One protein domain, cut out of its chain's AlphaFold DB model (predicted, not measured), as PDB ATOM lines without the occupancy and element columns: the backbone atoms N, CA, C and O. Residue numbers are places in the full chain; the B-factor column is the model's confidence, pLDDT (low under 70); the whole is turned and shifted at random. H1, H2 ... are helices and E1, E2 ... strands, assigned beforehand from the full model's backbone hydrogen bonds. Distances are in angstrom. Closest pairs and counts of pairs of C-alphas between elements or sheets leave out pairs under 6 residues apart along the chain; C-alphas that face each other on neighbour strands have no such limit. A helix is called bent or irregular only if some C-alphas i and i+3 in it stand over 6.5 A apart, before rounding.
ATOM      1  N   ILE A   8     -46.116 -25.365 -16.094       88.69
ATOM      2  CA  ILE A   8     -45.256 -25.811 -14.997       88.69
ATOM      3  C   ILE A   8     -44.573 -27.114 -15.388       88.69
ATOM      4  O   ILE A   8     -45.202 -28.165 -15.462       88.69
ATOM      5  N   HIS A   9     -43.251 -27.047 -15.510       89.94
ATOM      6  CA  HIS A   9     -42.402 -28.219 -15.684       89.94
ATOM      7  C   HIS A   9     -42.085 -28.863 -14.331       89.94
ATOM      8  O   HIS A   9     -41.285 -28.343 -13.542       89.94
ATOM      9  N   VAL A  10     -42.678 -30.021 -14.057       88.25
ATOM     10  CA  VAL A  10     -42.409 -30.806 -12.849       88.25
ATOM     11  C   VAL A  10     -41.219 -31.720 -13.119       88.25
ATOM     12  O   VAL A  10     -41.373 -32.806 -13.659       88.25
ATOM     13  N   LYS A  11     -40.013 -31.273 -12.753       89.19
ATOM     14  CA  LYS A  11     -38.750 -31.999 -13.017       89.19
ATOM     15  C   LYS A  11     -38.008 -32.465 -11.763       89.19
ATOM     16  O   LYS A  11     -37.037 -33.201 -11.871       89.19
ATOM     17  N   ARG A  12     -38.421 -32.004 -10.582       89.00
ATOM     18  CA  ARG A  12     -37.791 -32.294  -9.285       89.00
ATOM     19  C   ARG A  12     -38.789 -32.081  -8.152       89.00
ATOM     20  O   ARG A  12     -39.747 -31.329  -8.318       89.00
ATOM     21  N   SER A  13     -38.539 -32.701  -7.007       87.81
ATOM     22  CA  SER A  13     -39.300 -32.491  -5.772       87.81
ATOM     23  C   SER A  13     -38.390 -31.983  -4.660       87.81
ATOM     24  O   SER A  13     -37.205 -32.295  -4.639       87.81
ATOM     25  N   LEU A  14     -38.944 -31.220  -3.724       87.25
ATOM     26  CA  LEU A  14     -38.255 -30.813  -2.504       87.25
ATOM     27  C   LEU A  14     -38.779 -31.668  -1.348       87.25
ATOM     28  O   LEU A  14     -39.967 -31.616  -1.038       87.25
ATOM     29  N   TYR A  15     -37.913 -32.459  -0.719       84.62
ATOM     30  CA  TYR A  15     -38.265 -33.268   0.448       84.62
ATOM     31  C   TYR A  15     -37.173 -33.143   1.503       84.62
ATOM     32  O   TYR A  15     -35.994 -33.224   1.179       84.62
ATOM     33  N   ARG A  16     -37.562 -32.901   2.762       83.62
ATOM     34  CA  ARG A  16     -36.629 -32.645   3.878       83.62
ATOM     35  C   ARG A  16     -35.532 -31.620   3.529       83.62
ATOM     36  O   ARG A  16     -34.376 -31.806   3.883       83.62
ATOM     37  N   GLN A  17     -35.910 -30.530   2.848       84.06
ATOM     38  CA  GLN A  17     -34.999 -29.464   2.386       84.06
ATOM     39  C   GLN A  17     -33.906 -29.935   1.411       84.06
ATOM     40  O   GLN A  17     -32.866 -29.303   1.278       84.06
ATOM     41  N   GLN A  18     -34.135 -31.044   0.714       86.81
ATOM     42  CA  GLN A  18     -33.240 -31.541  -0.321       86.81
ATOM     43  C   GLN A  18     -34.001 -31.685  -1.633       86.81
ATOM     44  O   GLN A  18     -35.124 -32.202  -1.672       86.81
ATOM     45  N   PHE A  19     -33.389 -31.222  -2.721       88.31
ATOM     46  CA  PHE A  19     -33.920 -31.462  -4.053       88.31
ATOM     47  C   PHE A  19     -33.668 -32.911  -4.448       88.31
ATOM     48  O   PHE A  19     -32.535 -33.380  -4.473       88.31
ATOM     49  N   GLN A  20     -34.740 -33.605  -4.801       86.75
ATOM     50  CA  GLN A  20     -34.704 -34.977  -5.271       86.75
ATOM     51  C   GLN A  20     -35.096 -35.022  -6.741       86.75
ATOM     52  O   GLN A  20     -36.045 -34.357  -7.179       86.75
ATOM     53  N   LYS A  21     -34.351 -35.820  -7.508       86.44
ATOM     54  CA  LYS A  21     -34.722 -36.136  -8.884       86.44
ATOM     55  C   LYS A  21     -35.860 -37.163  -8.875       86.44
ATOM     56  O   LYS A  21     -35.885 -38.032  -8.000       86.44
ATOM     57  N   PRO A  22     -36.806 -37.078  -9.821       83.62
ATOM     58  CA  PRO A  22     -37.874 -38.053  -9.928       83.62
ATOM     59  C   PRO A  22     -37.299 -39.447 -10.167       83.62
ATOM     60  O   PRO A  22     -36.372 -39.616 -10.956       83.62
ATOM     61  N   LYS A  23     -37.869 -40.447  -9.488       78.50
ATOM     62  CA  LYS A  23     -37.428 -41.844  -9.602       78.50
ATOM     63  C   LYS A  23     -37.723 -42.447 -10.979       78.50
ATOM     64  O   LYS A  23     -37.054 -43.385 -11.389       78.50
ATOM     65  N   THR A  24     -38.724 -41.920 -11.687       81.19
ATOM     66  CA  THR A  24     -39.195 -42.441 -12.975       81.19
ATOM     67  C   THR A  24     -39.366 -41.322 -13.999       81.19
ATOM     68  O   THR A  24     -39.632 -40.170 -13.642       81.19
ATOM     69  N   LYS A  25     -39.283 -41.667 -15.292       79.50
ATOM     70  CA  LYS A  25     -39.572 -40.727 -16.390       79.50
ATOM     71  C   LYS A  25     -41.014 -40.214 -16.344       79.50
ATOM     72  O   LYS A  25     -41.232 -39.037 -16.574       79.50
ATOM     73  N   SER A  26     -41.969 -41.063 -15.956       75.62
ATOM     74  CA  SER A  26     -43.392 -40.704 -15.827       75.62
ATOM     75  C   SER A  26     -43.678 -39.636 -14.766       75.62
ATOM     76  O   SER A  26     -44.719 -38.984 -14.793       75.62
ATOM     77  N   ALA A  27     -42.770 -39.440 -13.807       77.44
ATOM     78  CA  ALA A  27     -42.911 -38.387 -12.813       77.44
ATOM     79  C   ALA A  27     -42.487 -37.007 -13.348       77.44
ATOM     80  O   ALA A  27     -42.886 -35.999 -12.755       77.44
ATOM     81  N   ILE A  28     -41.734 -36.964 -14.456       86.31
ATOM     82  CA  ILE A  28     -41.422 -35.742 -15.198       86.31
ATOM     83  C   ILE A  28     -42.602 -35.432 -16.110       86.31
ATOM     84  O   ILE A  28     -42.956 -36.243 -16.960       86.31
ATOM     85  N   ARG A  29     -43.219 -34.270 -15.921       85.81
ATOM     86  CA  ARG A  29     -44.404 -33.882 -16.689       85.81
ATOM     87  C   ARG A  29     -44.576 -32.380 -16.743       85.81
ATOM     88  O   ARG A  29     -44.144 -31.671 -15.828       85.81
ATOM     89  N   ASP A  30     -45.289 -31.949 -17.767       88.00
ATOM     90  CA  ASP A  30     -45.675 -30.564 -17.963       88.00
ATOM     91  C   ASP A  30     -47.156 -30.404 -17.632       88.00
ATOM     92  O   ASP A  30     -47.992 -31.253 -17.954       88.00
ATOM     93  N   ILE A  31     -47.458 -29.351 -16.879       85.25
ATOM     94  CA  ILE A  31     -48.802 -29.056 -16.397       85.25
ATOM     95  C   ILE A  31     -49.198 -27.696 -16.939       85.25
ATOM     96  O   ILE A  31     -48.585 -26.687 -16.581       85.25
ATOM     97  N   ASP A  32     -50.243 -27.682 -17.758       86.62
ATOM     98  CA  ASP A  32     -50.842 -26.454 -18.261       86.62
ATOM     99  C   ASP A  32     -51.536 -25.695 -17.127       86.62
ATOM    100  O   ASP A  32     -52.231 -26.267 -16.275       86.62
ATOM    101  N   LEU A  33     -51.350 -24.382 -17.123       85.38
ATOM    102  CA  LEU A  33     -51.993 -23.471 -16.198       85.38
ATOM    103  C   LEU A  33     -53.164 -22.785 -16.870       85.38
ATOM    104  O   LEU A  33     -53.087 -22.321 -18.004       85.38
ATOM    105  N   THR A  34     -54.243 -22.650 -16.109       88.19
ATOM    106  CA  THR A  34     -55.330 -21.759 -16.492       88.19
ATOM    107  C   THR A  34     -54.882 -20.309 -16.337       88.19
ATOM    108  O   THR A  34     -54.056 -19.992 -15.477       88.19
ATOM    109  N   ASP A  35     -55.482 -19.405 -17.109       87.94
ATOM    110  CA  ASP A  35     -55.194 -17.966 -17.022       87.94
ATOM    111  C   ASP A  35     -55.383 -17.416 -15.613       87.94
ATOM    112  O   ASP A  35     -54.596 -16.597 -15.135       87.94
ATOM    113  N   ARG A  36     -56.412 -17.915 -14.921       91.25
ATOM    114  CA  ARG A  36     -56.668 -17.577 -13.526       91.25
ATOM    115  C   ARG A  36     -55.494 -17.992 -12.642       91.25
ATOM    116  O   ARG A  36     -54.978 -17.159 -11.911       91.25
ATOM    117  N   LEU A  37     -55.037 -19.241 -12.733       89.38
ATOM    118  CA  LEU A  37     -53.935 -19.727 -11.901       89.38
ATOM    119  C   LEU A  37     -52.615 -19.010 -12.217       89.38
ATOM    120  O   LEU A  37     -51.874 -18.668 -11.300       89.38
ATOM    121  N   ALA A  38     -52.336 -18.740 -13.494       90.62
ATOM    122  CA  ALA A  38     -51.163 -17.967 -13.892       90.62
ATOM    123  C   ALA A  38     -51.189 -16.553 -13.285       90.62
ATOM    124  O   ALA A  38     -50.179 -16.102 -12.748       90.62
ATOM    125  N   ARG A  39     -52.349 -15.883 -13.298       91.81
ATOM    126  CA  ARG A  39     -52.530 -14.565 -12.673       91.81
ATOM    127  C   ARG A  39     -52.297 -14.607 -11.164       91.81
ATOM    128  O   ARG A  39     -51.520 -13.802 -10.666       91.81
ATOM    129  N   GLU A  40     -52.916 -15.548 -10.453       93.06
ATOM    130  CA  GLU A  40     -52.743 -15.685  -8.996       93.06
ATOM    131  C   GLU A  40     -51.273 -15.932  -8.621       93.06
ATOM    132  O   GLU A  40     -50.737 -15.305  -7.708       93.06
ATOM    133  N   LEU A  41     -50.579 -16.796  -9.372       90.69
ATOM    134  CA  LEU A  41     -49.152 -17.054  -9.166       90.69
ATOM    135  C   LEU A  41     -48.288 -15.824  -9.463       90.69
ATOM    136  O   LEU A  41     -47.269 -15.627  -8.802       90.69
ATOM    137  N   TYR A  42     -48.674 -15.005 -10.442       90.00
ATOM    138  CA  TYR A  42     -47.977 -13.760 -10.748       90.00
ATOM    139  C   TYR A  42     -48.140 -12.737  -9.619       90.00
ATOM    140  O   TYR A  42     -47.142 -12.195  -9.152       90.00
ATOM    141  N   VAL A  43     -49.367 -12.531  -9.124       93.19
ATOM    142  CA  VAL A  43     -49.641 -11.644  -7.978       93.19
ATOM    143  C   VAL A  43     -48.858 -12.104  -6.751       93.19
ATOM    144  O   VAL A  43     -48.185 -11.302  -6.109       93.19
ATOM    145  N   TRP A  44     -48.869 -13.407  -6.467       91.69
ATOM    146  CA  TRP A  44     -48.077 -13.976  -5.379       91.69
ATOM    147  C   TRP A  44     -46.575 -13.720  -5.552       91.69
ATOM    148  O   TRP A  44     -45.894 -13.367  -4.593       91.69
ATOM    149  N   LYS A  45     -46.040 -13.844  -6.772       88.81
ATOM    150  CA  LYS A  45     -44.616 -13.614  -7.046       88.81
ATOM    151  C   LYS A  45     -44.164 -12.192  -6.693       88.81
ATOM    152  O   LYS A  45     -43.014 -12.034  -6.300       88.81
ATOM    153  N   LEU A  46     -45.040 -11.189  -6.797       90.12
ATOM    154  CA  LEU A  46     -44.722  -9.796  -6.451       90.12
ATOM    155  C   LEU A  46     -44.482  -9.591  -4.950       90.12
ATOM    156  O   LEU A  46     -43.682  -8.742  -4.571       90.12
ATOM    157  N   VAL A  47     -45.162 -10.369  -4.104       91.38
ATOM    158  CA  VAL A  47     -45.056 -10.290  -2.634       91.38
ATOM    159  C   VAL A  47     -44.198 -11.408  -2.039       91.38
ATOM    160  O   VAL A  47     -43.949 -11.439  -0.834       91.38
ATOM    161  N   CYS A  48     -43.764 -12.355  -2.870       89.00
ATOM    162  CA  CYS A  48     -42.996 -13.513  -2.449       89.00
ATOM    163  C   CYS A  48     -41.632 -13.080  -1.881       89.00
ATOM    164  O   CYS A  48     -40.897 -12.358  -2.559       89.00
ATOM    165  N   PRO A  49     -41.231 -13.576  -0.695       87.31
ATOM    166  CA  PRO A  49     -39.898 -13.332  -0.161       87.31
ATOM    167  C   PRO A  49     -38.800 -13.753  -1.143       87.31
ATOM    168  O   PRO A  49     -38.841 -14.849  -1.724       87.31
ATOM    169  N   THR A  50     -37.790 -12.897  -1.296       86.50
ATOM    170  CA  THR A  50     -36.589 -13.205  -2.074       86.50
ATOM    171  C   THR A  50     -35.886 -14.418  -1.484       86.50
ATOM    172  O   THR A  50     -35.772 -14.553  -0.264       86.50
ATOM    173  N   ASN A  51     -35.426 -15.318  -2.347       88.12
ATOM    174  CA  ASN A  51     -34.714 -16.509  -1.916       88.12
ATOM    175  C   ASN A  51     -33.736 -17.007  -2.981       88.12
ATOM    176  O   ASN A  51     -34.041 -16.977  -4.174       88.12
ATOM    177  N   ASP A  52     -32.604 -17.548  -2.532       85.06
ATOM    178  CA  ASP A  52     -31.492 -17.979  -3.396       85.06
ATOM    179  C   ASP A  52     -31.870 -19.127  -4.340       85.06
ATOM    180  O   ASP A  52     -31.279 -19.323  -5.398       85.06
ATOM    181  N   ASN A  53     -32.889 -19.901  -3.964       83.19
ATOM    182  CA  ASN A  53     -33.331 -21.079  -4.704       83.19
ATOM    183  C   ASN A  53     -34.437 -20.773  -5.727       83.19
ATOM    184  O   ASN A  53     -34.934 -21.703  -6.373       83.19
ATOM    185  N   ASN A  54     -34.838 -19.501  -5.860       84.69
ATOM    186  CA  ASN A  54     -35.926 -19.034  -6.722       84.69
ATOM    187  C   ASN A  54     -37.212 -19.882  -6.582       84.69
ATOM    188  O   ASN A  54     -37.867 -20.263  -7.557       84.69
ATOM    189  N   LEU A  55     -37.534 -20.260  -5.345       86.75
ATOM    190  CA  LEU A  55     -38.734 -20.990  -4.969       86.75
ATOM    191  C   LEU A  55     -39.947 -20.084  -5.128       86.75
ATOM    192  O   LEU A  55     -39.949 -18.953  -4.652       86.75
ATOM    193  N   VAL A  56     -41.003 -20.638  -5.722       87.50
ATOM    194  CA  VAL A  56     -42.309 -19.974  -5.801       87.50
ATOM    195  C   VAL A  56     -42.979 -19.941  -4.429       87.50
ATOM    196  O   VAL A  56     -43.668 -18.987  -4.132       87.50
ATOM    197  N   PHE A  57     -42.755 -20.935  -3.567       88.56
ATOM    198  CA  PHE A  57     -43.341 -20.992  -2.222       88.56
ATOM    199  C   PHE A  57     -42.250 -21.217  -1.158       88.56
ATOM    200  O   PHE A  57     -42.068 -22.352  -0.696       88.56
ATOM    201  N   PRO A  58     -41.468 -20.176  -0.809       89.44
ATOM    202  CA  PRO A  58     -40.473 -20.247   0.254       89.44
ATOM    203  C   PRO A  58     -41.121 -20.137   1.642       89.44
ATOM    204  O   PRO A  58     -42.309 -19.840   1.786       89.44
ATOM    205  N   SER A  59     -40.338 -20.396   2.692       86.81
ATOM    206  CA  SER A  59     -40.747 -20.065   4.056       86.81
ATOM    207  C   SER A  59     -40.814 -18.539   4.213       86.81
ATOM    208  O   SER A  59     -40.238 -17.821   3.393       86.81
ATOM    209  N   PRO A  60     -41.434 -18.010   5.284       84.38
ATOM    210  CA  PRO A  60     -41.433 -16.565   5.533       84.38
ATOM    211  C   PRO A  60     -40.027 -15.946   5.609       84.38
ATOM    212  O   PRO A  60     -39.866 -14.757   5.382       84.38
ATOM    213  N   GLN A  61     -39.001 -16.754   5.901       85.38
ATOM    214  CA  GLN A  61     -37.591 -16.352   5.941       85.38
ATOM    215  C   GLN A  61     -36.854 -16.585   4.608       85.38
ATOM    216  O   GLN A  61     -35.628 -16.604   4.591       85.38
ATOM    217  N   GLY A  62     -37.563 -16.874   3.513       84.00
ATOM    218  CA  GLY A  62     -36.942 -17.172   2.218       84.00
ATOM    219  C   GLY A  62     -36.278 -18.554   2.140       84.00
ATOM    220  O   GLY A  62     -35.569 -18.845   1.185       84.00
ATOM    221  N   LYS A  63     -36.477 -19.446   3.119       87.25
ATOM    222  CA  LYS A  63     -35.827 -20.768   3.130       87.25
ATOM    223  C   LYS A  63     -36.674 -21.831   2.433       87.25
ATOM    224  O   LYS A  63     -37.859 -21.645   2.158       87.25
ATOM    225  N   MET A  64     -36.058 -22.982   2.176       87.00
ATOM    226  CA  MET A  64     -36.757 -24.178   1.709       87.00
ATOM    227  C   MET A  64     -37.883 -24.559   2.675       87.00
ATOM    228  O   MET A  64     -37.674 -24.703   3.879       87.00
ATOM    229  N   THR A  65     -39.091 -24.729   2.145       82.88
ATOM    230  CA  THR A  65     -40.254 -25.105   2.946       82.88
ATOM    231  C   THR A  65     -40.232 -26.587   3.292       82.88
ATOM    232  O   THR A  65     -39.796 -27.438   2.514       82.88
ATOM    233  N   GLN A  66     -40.724 -26.905   4.488       84.69
ATOM    234  CA  GLN A  66     -40.985 -28.277   4.906       84.69
ATOM    235  C   GLN A  66     -42.491 -28.518   4.896       84.69
ATOM    236  O   GLN A  66     -43.245 -27.728   5.467       84.69
ATOM    237  N   HIS A  67     -42.909 -29.620   4.273       84.19
ATOM    238  CA  HIS A  67     -44.316 -29.977   4.107       84.19
ATOM    239  C   HIS A  67     -45.095 -29.930   5.429       84.19
ATOM    240  O   HIS A  67     -46.116 -29.251   5.513       84.19
ATOM    241  N   ASP A  68     -44.564 -30.555   6.482       84.56
ATOM    242  CA  ASP A  68     -45.243 -30.650   7.779       84.56
ATOM    243  C   ASP A  68     -45.495 -29.280   8.415       84.56
ATOM    244  O   ASP A  68     -46.561 -29.037   8.981       84.56
ATOM    245  N   ASN A  69     -44.539 -28.357   8.280       87.00
ATOM    246  CA  ASN A  69     -44.690 -26.994   8.777       87.00
ATOM    247  C   ASN A  69     -45.763 -26.240   7.993       87.00
ATOM    248  O   ASN A  69     -46.566 -25.527   8.596       87.00
ATOM    249  N   VAL A  70     -45.809 -26.420   6.670       87.31
ATOM    250  CA  VAL A  70     -46.826 -25.785   5.825       87.31
ATOM    251  C   VAL A  70     -48.220 -26.299   6.180       87.31
ATOM    252  O   VAL A  70     -49.139 -25.500   6.380       87.31
ATOM    253  N   VAL A  71     -48.364 -27.620   6.325       88.88
ATOM    254  CA  VAL A  71     -49.635 -28.266   6.675       88.88
ATOM    255  C   VAL A  71     -50.133 -27.785   8.034       88.88
ATOM    256  O   VAL A  71     -51.250 -27.280   8.147       88.88
ATOM    257  N   LYS A  72     -49.298 -27.903   9.073       86.81
ATOM    258  CA  LYS A  72     -49.709 -27.615  10.453       86.81
ATOM    259  C   LYS A  72     -50.008 -26.135  10.681       86.81
ATOM    260  O   LYS A  72     -50.980 -25.820  11.363       86.81
ATOM    261  N   ARG A  73     -49.179 -25.238  10.133       86.94
ATOM    262  CA  ARG A  73     -49.247 -23.798  10.434       86.94
ATOM    263  C   ARG A  73     -50.224 -23.046   9.544       86.94
ATOM    264  O   ARG A  73     -50.957 -22.204  10.047       86.94
ATOM    265  N   TYR A  74     -50.252 -23.352   8.249       90.12
ATOM    266  CA  TYR A  74     -51.023 -22.566   7.284       90.12
ATOM    267  C   TYR A  74     -52.235 -23.334   6.779       90.12
ATOM    268  O   TYR A  74     -53.356 -22.856   6.919       90.12
ATOM    269  N   PHE A  75     -52.042 -24.545   6.255       90.69
ATOM    270  CA  PHE A  75     -53.118 -25.268   5.577       90.69
ATOM    271  C   PHE A  75     -54.263 -25.650   6.522       90.69
ATOM    272  O   PHE A  75     -55.412 -25.297   6.278       90.69
ATOM    273  N   ASN A  76     -53.954 -26.285   7.654       91.44
ATOM    274  CA  ASN A  76     -54.972 -26.662   8.635       91.44
ATOM    275  C   ASN A  76     -55.651 -25.435   9.258       91.44
ATOM    276  O   ASN A  76     -56.829 -25.492   9.599       91.44
ATOM    277  N   SER A  77     -54.922 -24.323   9.401       91.56
ATOM    278  CA  SER A  77     -55.495 -23.063   9.884       91.56
ATOM    279  C   SER A  77     -56.460 -22.450   8.868       91.56
ATOM    280  O   SER A  77     -57.549 -22.016   9.241       91.56
ATOM    281  N   ALA A  78     -56.109 -22.491   7.580       92.69
ATOM    282  CA  ALA A  78     -56.973 -22.047   6.493       92.69
ATOM    283  C   ALA A  78     -58.256 -22.887   6.412       92.69
ATOM    284  O   ALA A  78     -59.339 -22.321   6.307       92.69
ATOM    285  N   LEU A  79     -58.159 -24.217   6.552       93.12
ATOM    286  CA  LEU A  79     -59.335 -25.096   6.593       93.12
ATOM    287  C   LEU A  79     -60.272 -24.748   7.755       93.12
ATOM    288  O   LEU A  79     -61.472 -24.607   7.542       93.12
ATOM    289  N   ARG A  80     -59.727 -24.547   8.965       93.38
ATOM    290  CA  ARG A  80     -60.527 -24.137  10.132       93.38
ATOM    291  C   ARG A  80     -61.197 -22.782   9.923       93.38
ATOM    292  O   ARG A  80     -62.376 -22.647  10.222       93.38
ATOM    293  N   SER A  81     -60.461 -21.810   9.389       93.69
ATOM    294  CA  SER A  81     -60.985 -20.462   9.119       93.69
ATOM    295  C   SER A  81     -62.095 -20.480   8.064       93.69
ATOM    296  O   SER A  81     -63.022 -19.686   8.132       93.69
ATOM    297  N   ALA A  82     -62.029 -21.421   7.119       93.50
ATOM    298  CA  ALA A  82     -63.063 -21.654   6.118       93.50
ATOM    299  C   ALA A  82     -64.229 -22.536   6.617       93.50
ATOM    300  O   ALA A  82     -65.131 -22.835   5.838       93.50
ATOM    301  N   GLY A  83     -64.212 -23.002   7.874       94.56
ATOM    302  CA  GLY A  83     -65.233 -23.907   8.416       94.56
ATOM    303  C   GLY A  83     -65.229 -25.308   7.789       94.56
ATOM    304  O   GLY A  83     -66.230 -26.022   7.845       94.56
ATOM    305  N   LEU A  84     -64.121 -25.711   7.166       91.62
ATOM    306  CA  LEU A  84     -63.998 -26.980   6.454       91.62
ATOM    307  C   LEU A  84     -63.441 -28.086   7.355       91.62
ATOM    308  O   LEU A  84     -62.635 -27.857   8.261       91.62
ATOM    309  N   LYS A  85     -63.827 -29.330   7.047       91.06
ATOM    310  CA  LYS A  85     -63.215 -30.524   7.642       91.06
ATOM    311  C   LYS A  85     -61.723 -30.571   7.311       91.06
ATOM    312  O   LYS A  85     -61.286 -30.081   6.268       91.06
ATOM    313  N   GLN A  86     -60.943 -31.213   8.179       87.69
ATOM    314  CA  GLN A  86     -59.542 -31.474   7.869       87.69
ATOM    315  C   GLN A  86     -59.444 -32.398   6.653       87.69
ATOM    316  O   GLN A  86     -59.981 -33.504   6.645       87.69
ATOM    317  N   VAL A  87     -58.742 -31.927   5.631       90.38
ATOM    318  CA  VAL A  87     -58.406 -32.675   4.420       90.38
ATOM    319  C   VAL A  87     -56.899 -32.619   4.224       90.38
ATOM    320  O   VAL A  87     -56.232 -31.769   4.804       90.38
TER     321      VAL A  87
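What this domain is: This is residues 8 to 87 of the 120 residues of the protein "Phage integrase" of Candidatus Sulfobium mesophilum (UniProt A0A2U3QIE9). A loose, open frame of thin parts: the short strand pair E1 and E4 and the E2 and E3 hairpin form a bent ribbon along one side, helix H1 follows E4, and a long loop, residues 48 to 66, leads from H1 through the space between the parts to a second helix, H2. H2 begins near the E2 end of the ribbon and runs away from it. The printed part has 80 residues, with four named strands and then two named helices in the order E1, E2, E3, E4, H1, H2, and its class is mixed, helices and strands. The strands form two antiparallel sheets of two, E1 - E4 and E2 - E3. The whole is loose, with a radius of gyration of the C-alphas of 14.6 A and spans of 39 by 31 by 28 A.

Where its parts are: E1 is residues 8 to 10, 6.1 A long from first to last C-alpha, beginning at C-alpha 8 at (-45.256, -25.811, -14.997). E2 is residues 13 to 15, 6.4 A, and E3 is residues 18 to 20, 6.2 A. E4 is residues 29 to 32, 10.0 A. H1 is residues 35 to 47, 19.2 A, beginning at C-alpha 35 at (-55.194, -17.966, -17.022). H2 is residues 67 to 81, 19.8 A, ending at C-alpha 81 at (-60.985, -20.462, 9.119). H2 is irregular, but only just: C-alphas 73 and 76 are 6.6 A apart.

How they stand to each other: E1 and E4 are antiparallel neighbours at 160 degrees, with N 8 and O 31 at 2.8 A and N 31 and O 8 at 2.9 A, within hydrogen-bond range. E1 runs on into E2 across a break of 2 residues, at 59 degrees, and the two meet only through their link. E2 and E3 form a hairpin, antiparallel at 139 degrees, with N 20 and O 13 at 2.8 A and N 18 and O 15 at 2.9 A, within hydrogen-bond range. The closest C-alphas of E2 and H2 are those of Tyr 15 and His 67, 7.8 A apart. H1 and H2 are apart, and H1 is also apart from E1, E2 and E3. In H1, 8 of 9 O i to N i+4 pairs are within hydrogen-bond range, and in H2, 9 of 11.

The domain as a whole: The C-alphas of Lys 25 and Gly 83 are the two farthest apart, at 39.5 A. The printed part has no cut. The link from H1 to H2, with 19 residues between them, is long; the link from E3 to E4 is short, and the links from E1 to E2, E2 to E3 and E4 to H1 are tight. Mean pLDDT of the printed part is 87.6, and no printed residue is under 70.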